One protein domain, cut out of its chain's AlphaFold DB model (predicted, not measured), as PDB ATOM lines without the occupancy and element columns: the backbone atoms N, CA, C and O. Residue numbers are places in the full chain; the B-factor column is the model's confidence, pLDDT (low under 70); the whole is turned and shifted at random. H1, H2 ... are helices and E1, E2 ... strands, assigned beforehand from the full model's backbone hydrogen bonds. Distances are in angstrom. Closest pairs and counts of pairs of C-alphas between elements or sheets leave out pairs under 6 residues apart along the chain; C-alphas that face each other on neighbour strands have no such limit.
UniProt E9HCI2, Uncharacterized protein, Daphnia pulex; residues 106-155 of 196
ATOM      1  N   ILE A 106      23.053   5.343  -0.297       85.69
ATOM      2  CA  ILE A 106      22.998   6.609   0.434       85.69
ATOM      3  C   ILE A 106      23.346   6.324   1.910       85.69
ATOM      4  O   ILE A 106      22.750   5.407   2.495       85.69
ATOM      5  N   PRO A 107      24.314   7.047   2.501       92.00
ATOM      6  CA  PRO A 107      24.782   6.785   3.856       92.00
ATOM      7  C   PRO A 107      23.675   7.016   4.887       92.00
ATOM      8  O   PRO A 107      22.845   7.914   4.745       92.00
ATOM      9  N   ARG A 108      23.667   6.201   5.945       93.12
ATOM     10  CA  ARG A 108      22.733   6.308   7.080       93.12
ATOM     11  C   ARG A 108      23.424   6.754   8.365       93.12
ATOM     12  O   ARG A 108      22.778   6.873   9.399       93.12
ATOM     13  N   SER A 109      24.737   6.959   8.314       94.25
ATOM     14  CA  SER A 109      25.553   7.369   9.449       94.25
ATOM     15  C   SER A 109      26.881   7.972   8.993       94.25
ATOM     16  O   SER A 109      27.353   7.722   7.882       94.25
ATOM     17  N   CYS A 110      27.540   8.695   9.893       95.06
ATOM     18  CA  CYS A 110      28.913   9.159   9.725       95.06
ATOM     19  C   CYS A 110      29.908   7.998   9.550       95.06
ATOM     20  O   CYS A 110      30.937   8.161   8.898       95.06
ATOM     21  N   ALA A 111      29.605   6.809  10.083       94.06
ATOM     22  CA  ALA A 111      30.433   5.620   9.892       94.06
ATOM     23  C   ALA A 111      30.364   5.112   8.444       94.06
ATOM     24  O   ALA A 111      31.398   4.764   7.870       94.06
ATOM     25  N   ASP A 112      29.177   5.139   7.830       93.12
ATOM     26  CA  ASP A 112      29.008   4.813   6.409       93.12
ATOM     27  C   ASP A 112      29.777   5.808   5.534       93.12
ATOM     28  O   ASP A 112      30.487   5.414   4.615       93.12
ATOM     29  N   ILE A 113      29.691   7.103   5.860       92.81
ATOM     30  CA  ILE A 113      30.411   8.173   5.156       92.81
ATOM     31  C   ILE A 113      31.930   7.966   5.248       92.81
ATOM     32  O   ILE A 113      32.619   8.015   4.228       92.81
ATOM     33  N   LYS A 114      32.445   7.649   6.443       91.50
ATOM     34  CA  LYS A 114      33.865   7.334   6.662       91.50
ATOM     35  C   LYS A 114      34.305   6.089   5.888       91.50
ATOM     36  O   LYS A 114      35.368   6.085   5.274       91.50
ATOM     37  N   THR A 115      33.463   5.058   5.850       90.25
ATOM     38  CA  THR A 115      33.717   3.820   5.087       90.25
ATOM     39  C   THR A 115      33.694   4.065   3.576       90.25
ATOM     40  O   THR A 115      34.460   3.448   2.843       90.25
ATOM     41  N   ASN A 116      32.894   5.029   3.111       87.06
ATOM     42  CA  ASN A 116      32.884   5.508   1.726       87.06
ATOM     43  C   ASN A 116      34.099   6.399   1.375       87.06
ATOM     44  O   ASN A 116      34.169   6.929   0.267       87.06
ATOM     45  N   GLY A 117      35.062   6.560   2.290       88.50
ATOM     46  CA  GLY A 117      36.340   7.234   2.044       88.50
ATOM     47  C   GLY A 117      36.376   8.720   2.404       88.50
ATOM     48  O   GLY A 117      37.363   9.393   2.107       88.50
ATOM     49  N   HIS A 118      35.333   9.255   3.042       87.88
ATOM     50  CA  HIS A 118      35.344  10.633   3.531       87.88
ATOM     51  C   HIS A 118      36.070  10.721   4.879       87.88
ATOM     52  O   HIS A 118      35.621  10.160   5.874       87.88
ATOM     53  N   ASN A 119      37.172  11.473   4.919       88.94
ATOM     54  CA  ASN A 119      38.029  11.584   6.108       88.94
ATOM     55  C   ASN A 119      38.029  12.979   6.755       88.94
ATOM     56  O   ASN A 119      38.607  13.151   7.825       88.94
ATOM     57  N   SER A 120      37.364  13.969   6.155       92.50
ATOM     58  CA  SER A 120      37.236  15.327   6.698       92.50
ATOM     59  C   SER A 120      35.992  15.485   7.578       92.50
ATOM     60  O   SER A 120      34.878  15.241   7.112       92.50
ATOM     61  N   SER A 121      36.160  15.916   8.832       95.75
ATOM     62  CA  SER A 121      35.027  16.281   9.696       95.75
ATOM     63  C   SER A 121      34.199  17.406   9.062       95.75
ATOM     64  O   SER A 121      34.749  18.279   8.390       95.75
ATOM     65  N   GLY A 122      32.883  17.398   9.261       95.38
ATOM     66  CA  GLY A 122      31.996  18.370   8.621       95.38
ATOM     67  C   GLY A 122      30.516  18.030   8.739       95.38
ATOM     68  O   GLY A 122      30.134  17.086   9.427       95.38
ATOM     69  N   ILE A 123      29.686  18.823   8.065       95.75
ATOM     70  CA  ILE A 123      28.238  18.612   7.987       95.75
ATOM     71  C   ILE A 123      27.932  17.715   6.791       95.75
ATOM     72  O   ILE A 123      28.409  17.967   5.686       95.75
ATOM     73  N   TYR A 124      27.113  16.693   7.012       93.88
ATOM     74  CA  TYR A 124      26.707  15.733   5.996       93.88
ATOM     75  C   TYR A 124      25.210  15.445   6.078       93.88
ATOM     76  O   TYR A 124      24.624  15.488   7.159       93.88
ATOM     77  N   SER A 125      24.611  15.086   4.942       91.94
ATOM     78  CA  SER A 125      23.239  14.576   4.898       91.94
ATOM     79  C   SER A 125      23.236  13.046   4.879       91.94
ATOM     80  O   SER A 125      23.926  12.419   4.072       91.94
ATOM     81  N   ILE A 126      22.444  12.444   5.763       92.25
ATOM     82  CA  ILE A 126      22.264  10.995   5.885       92.25
ATOM     83  C   ILE A 126      20.779  10.634   5.856       92.25
ATOM     84  O   ILE A 126      19.910  11.444   6.183       92.25
ATOM     85  N   ILE A 127      20.466   9.391   5.499       89.06
ATOM     86  CA  ILE A 127      19.103   8.872   5.635       89.06
ATOM     87  C   ILE A 127      18.866   8.445   7.082       89.06
ATOM     88  O   ILE A 127      19.400   7.429   7.533       89.06
ATOM     89  N   GLY A 128      18.005   9.195   7.761       84.62
ATOM     90  CA  GLY A 128      17.429   8.832   9.045       84.62
ATOM     91  C   GLY A 128      16.307   7.799   8.929       84.62
ATOM     92  O   GLY A 128      15.955   7.320   7.849       84.62
ATOM     93  N   ALA A 129      15.679   7.469  10.058       82.75
ATOM     94  CA  ALA A 129      14.597   6.477  10.088       82.75
ATOM     95  C   ALA A 129      13.327   6.928   9.338       82.75
ATOM     96  O   ALA A 129      12.563   6.091   8.857       82.75
ATOM     97  N   LYS A 130      13.076   8.244   9.267       79.50
ATOM     98  CA  LYS A 130      11.846   8.829   8.696       79.50
ATOM     99  C   LYS A 130      12.098   9.906   7.640       79.50
ATOM    100  O   LYS A 130      11.232  10.138   6.795       79.50
ATOM    101  N   SER A 131      13.246  10.572   7.689       81.94
ATOM    102  CA  SER A 131      13.568  11.732   6.855       81.94
ATOM    103  C   SER A 131      15.067  11.816   6.585       81.94
ATOM    104  O   SER A 131      15.854  11.068   7.164       81.94
ATOM    105  N   MET A 132      15.449  12.735   5.701       87.56
ATOM    106  CA  MET A 132      16.842  13.142   5.555       87.56
ATOM    107  C   MET A 132      17.263  13.908   6.817       87.56
ATOM    108  O   MET A 132      16.522  14.757   7.317       87.56
ATOM    109  N   GLU A 133      18.425  13.576   7.356       92.12
ATOM    110  CA  GLU A 133      18.992  14.173   8.562       92.12
ATOM    111  C   GLU A 133      20.298  14.876   8.202       92.12
ATOM    112  O   GLU A 133      21.123  14.329   7.472       92.12
ATOM    113  N   SER A 134      20.484  16.083   8.730       94.06
ATOM    114  CA  SER A 134      21.752  16.801   8.680       94.06
ATOM    115  C   SER A 134      22.511  16.522   9.971       94.06
ATOM    116  O   SER A 134      22.011  16.779  11.073       94.06
ATOM    117  N   VAL A 135      23.713  15.967   9.846       95.38
ATOM    118  CA  VAL A 135      24.562  15.576  10.973       95.38
ATOM    119  C   VAL A 135      25.941  16.205  10.865       95.38
ATOM    120  O   VAL A 135      26.480  16.366   9.773       95.38
ATOM    121  N   PHE A 136      26.539  16.535  12.005       96.94
ATOM    122  CA  PHE A 136      27.965  16.811  12.093       96.94
ATOM    123  C   PHE A 136      28.703  15.494  12.319       96.94
ATOM    124  O   PHE A 136      28.430  14.800  13.301       96.94
ATOM    125  N   CYS A 137      29.638  15.171  11.434       97.19
ATOM    126  CA  CYS A 137      30.549  14.053  11.596       97.19
ATOM    127  C   CYS A 137      31.907  14.556  12.081       97.19
ATOM    128  O   CYS A 137      32.562  15.323  11.372       97.19
ATOM    129  N   ASP A 138      32.353  14.093  13.250       96.88
ATOM    130  CA  ASP A 138      33.707  14.344  13.745       96.88
ATOM    131  C   ASP A 138      34.595  13.111  13.538       96.88
ATOM    132  O   ASP A 138      34.659  12.200  14.365       96.88
ATOM    133  N   PHE A 139      35.311  13.071  12.416       95.25
ATOM    134  CA  PHE A 139      36.161  11.938  12.056       95.25
ATOM    135  C   PHE A 139      37.477  11.858  12.831       95.25
ATOM    136  O   PHE A 139      38.139  10.816  12.747       95.25
ATOM    137  N   CYS A 140      37.807  12.882  13.626       93.75
ATOM    138  CA  CYS A 140      38.882  12.837  14.617       93.75
ATOM    139  C   CYS A 140      38.526  11.938  15.814       93.75
ATOM    140  O   CYS A 140      39.412  11.544  16.575       93.75
ATOM    141  N   LYS A 141      37.241  11.608  15.991       92.88
ATOM    142  CA  LYS A 141      36.743  10.743  17.065       92.88
ATOM    143  C   LYS A 141      36.632   9.288  16.619       92.88
ATOM    144  O   LYS A 141      36.572   8.961  15.428       92.88
ATOM    145  N   THR A 142      36.600   8.390  17.600       92.81
ATOM    146  CA  THR A 142      36.283   6.979  17.364       92.81
ATOM    147  C   THR A 142      34.780   6.819  17.151       92.81
ATOM    148  O   THR A 142      33.988   7.574  17.700       92.81
ATOM    149  N   THR A 143      34.362   5.807  16.393       90.25
ATOM    150  CA  THR A 143      32.934   5.537  16.127       90.25
ATOM    151  C   THR A 143      32.128   5.181  17.380       90.25
ATOM    152  O   THR A 143      30.903   5.170  17.332       90.25
ATOM    153  N   SER A 144      32.802   4.865  18.490       91.69
ATOM    154  CA  SER A 144      32.191   4.623  19.799       91.69
ATOM    155  C   SER A 144      31.964   5.903  20.612       91.69
ATOM    156  O   SER A 144      31.279   5.848  21.629       91.69
ATOM    157  N   ASP A 145      32.582   7.025  20.228       94.88
ATOM    158  CA  ASP A 145      32.402   8.308  20.908       94.88
ATOM    159  C   ASP A 145      31.019   8.880  20.548       94.88
ATOM    160  O   ASP A 145      30.697   8.985  19.363       94.88
ATOM    161  N   PRO A 146      30.192   9.286  21.527       91.25
ATOM    162  CA  PRO A 146      28.887   9.889  21.247       91.25
ATOM    163  C   PRO A 146      28.982  11.194  20.437       91.25
ATOM    164  O   PRO A 146      28.028  11.564  19.763       91.25
ATOM    165  N   SER A 147      30.129  11.872  20.463       92.75
ATOM    166  CA  SER A 147      30.405  13.104  19.713       92.75
ATOM    167  C   SER A 147      30.852  12.842  18.271       92.75
ATOM    168  O   SER A 147      31.017  13.789  17.509       92.75
ATOM    169  N   PHE A 148      31.056  11.578  17.878       95.88
ATOM    170  CA  PHE A 148      31.413  11.205  16.505       95.88
ATOM    171  C   PHE A 148      30.342  11.620  15.490       95.88
ATOM    172  O   PHE A 148      30.666  11.999  14.365       95.88
ATOM    173  N   GLN A 149      29.069  11.560  15.890       96.81
ATOM    174  CA  GLN A 149      27.930  11.963  15.077       96.81
ATOM    175  C   GLN A 149      26.954  12.772  15.925       96.81
ATOM    176  O   GLN A 149      26.341  12.248  16.849       96.81
ATOM    177  N   THR A 150      26.761  14.038  15.569       96.38
ATOM    178  CA  THR A 150      25.791  14.917  16.232       96.38
ATOM    179  C   THR A 150      24.671  15.268  15.266       96.38
ATOM    180  O   THR A 150      24.938  15.781  14.182       96.38
ATOM    181  N   LEU A 151      23.416  15.016  15.645       93.56
ATOM    182  CA  LEU A 151      22.264  15.476  14.869       93.56
ATOM    183  C   LEU A 151      22.179  17.003  14.942       93.56
ATOM    184  O   LEU A 151      22.003  17.559  16.024       93.56
ATOM    185  N   ILE A 152      22.300  17.669  13.795       93.50
ATOM    186  CA  ILE A 152      22.134  19.123  13.680       93.50
ATOM    187  C   ILE A 152      20.663  19.446  13.430       93.50
ATOM    188  O   ILE A 152      20.120  20.389  14.003       93.50
ATOM    189  N   GLY A 153      20.005  18.656  12.583       88.75
ATOM    190  CA  GLY A 153      18.607  18.864  12.248       88.75
ATOM    191  C   GLY A 153      18.103  17.907  11.184       88.75
ATOM    192  O   GLY A 153      18.774  16.957  10.789       88.75
ATOM    193  N   TYR A 154      16.897  18.182  10.712       86.25
ATOM    194  CA  TYR A 154      16.253  17.424   9.652       86.25
ATOM    195  C   TYR A 154      16.191  18.299   8.407       86.25
ATOM    196  O   TYR A 154      15.757  19.449   8.490       86.25
ATOM    197  N   GLU A 155      16.612  17.767   7.262       73.00
ATOM    198  CA  GLU A 155      16.332  18.427   5.991       73.00
ATOM    199  C   GLU A 155      14.930  18.018   5.543       73.00
ATOM    200  O   GLU A 155      14.671  16.853   5.218       73.00
TER     201      GLU A 155
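AT A GLANCE: This is residues 106 to 155 of the 196 residues of an uncharacterized protein of Daphnia pulex (UniProt E9HCI2). A small, strongly twisted sheet of three antiparallel strands forms a meander, each strand the antiparallel neighbour of the one before, and one short helix, H1, stands up from one of its faces. The strand order across the sheet is E1, E2, E3, and the long link from E2 to E3, residues 138 to 148, loops round between the ends of those two strands. The printed part has 50 residues, with one named helix and three named strands in the order H1, E1, E2, E3 along the chain, and its class is mixed, helices and strands. It is compact, with a radius of gyration of the C-alphas of 9.8 A, and its C-alphas span 27 by 20 by 17 A.

HOW THE PARTS SIT: H1, residues 110 to 115, is on the sheet formed by E1, residues 122 to 127, E2, residues 132 to 137, and E3, residues 149 to 155. Its height over the sheet is 9.8 A, and its line rises 62 degrees out of the local plane: it stands up from the sheet. It lies over E2, but only just: 4 of its 6 C-alphas fall on E2 and 2 on E1. The closest C-alphas of H1 and E2 are those of Cys 110 and Cys 137, 5.5 A apart. Those of H1 and E3 are Cys 110 and Gln 149, 6.1 A apart. In H1 every O i to N i+4 pair is within hydrogen-bond range. E1 and E2 are a hairpin, antiparallel at 147 degrees between their directions, with N 124 and O 135 within hydrogen-bond range at 2.9 A. E2 and E3 are also a hairpin, antiparallel at 150 degrees, with N 136 and O 150 within hydrogen-bond range at 2.8 A. E2 is the inner strand, and E1 and E3 are the edge strands.

IN THESE COORDINATES: H1 begins at C-alpha 110, at (28.913, 9.159, 9.725), and measures 8.5 A from its first to its last C-alpha. E1 begins at C-alpha 122, at (31.996, 18.370, 8.621), and is 16.3 A long from first to last C-alpha. E2 measures 15.0 A in the same way. E3, the longest strand by residues with 7, measures 16.1 A and ends at C-alpha 155, at (16.332, 18.427, 5.991).

THE WHOLE: The two C-alphas farthest apart are those of Lys 130 and Cys 140, at 28.0 A. The printed part has no cut. The link from H1 to E1 is short, with 6 residues, that from E1 to E2 is tight, with 4, and that from E2 to E3 is long, with 11. The mean pLDDT of the printed part is 91.4, and no printed residue is under 70.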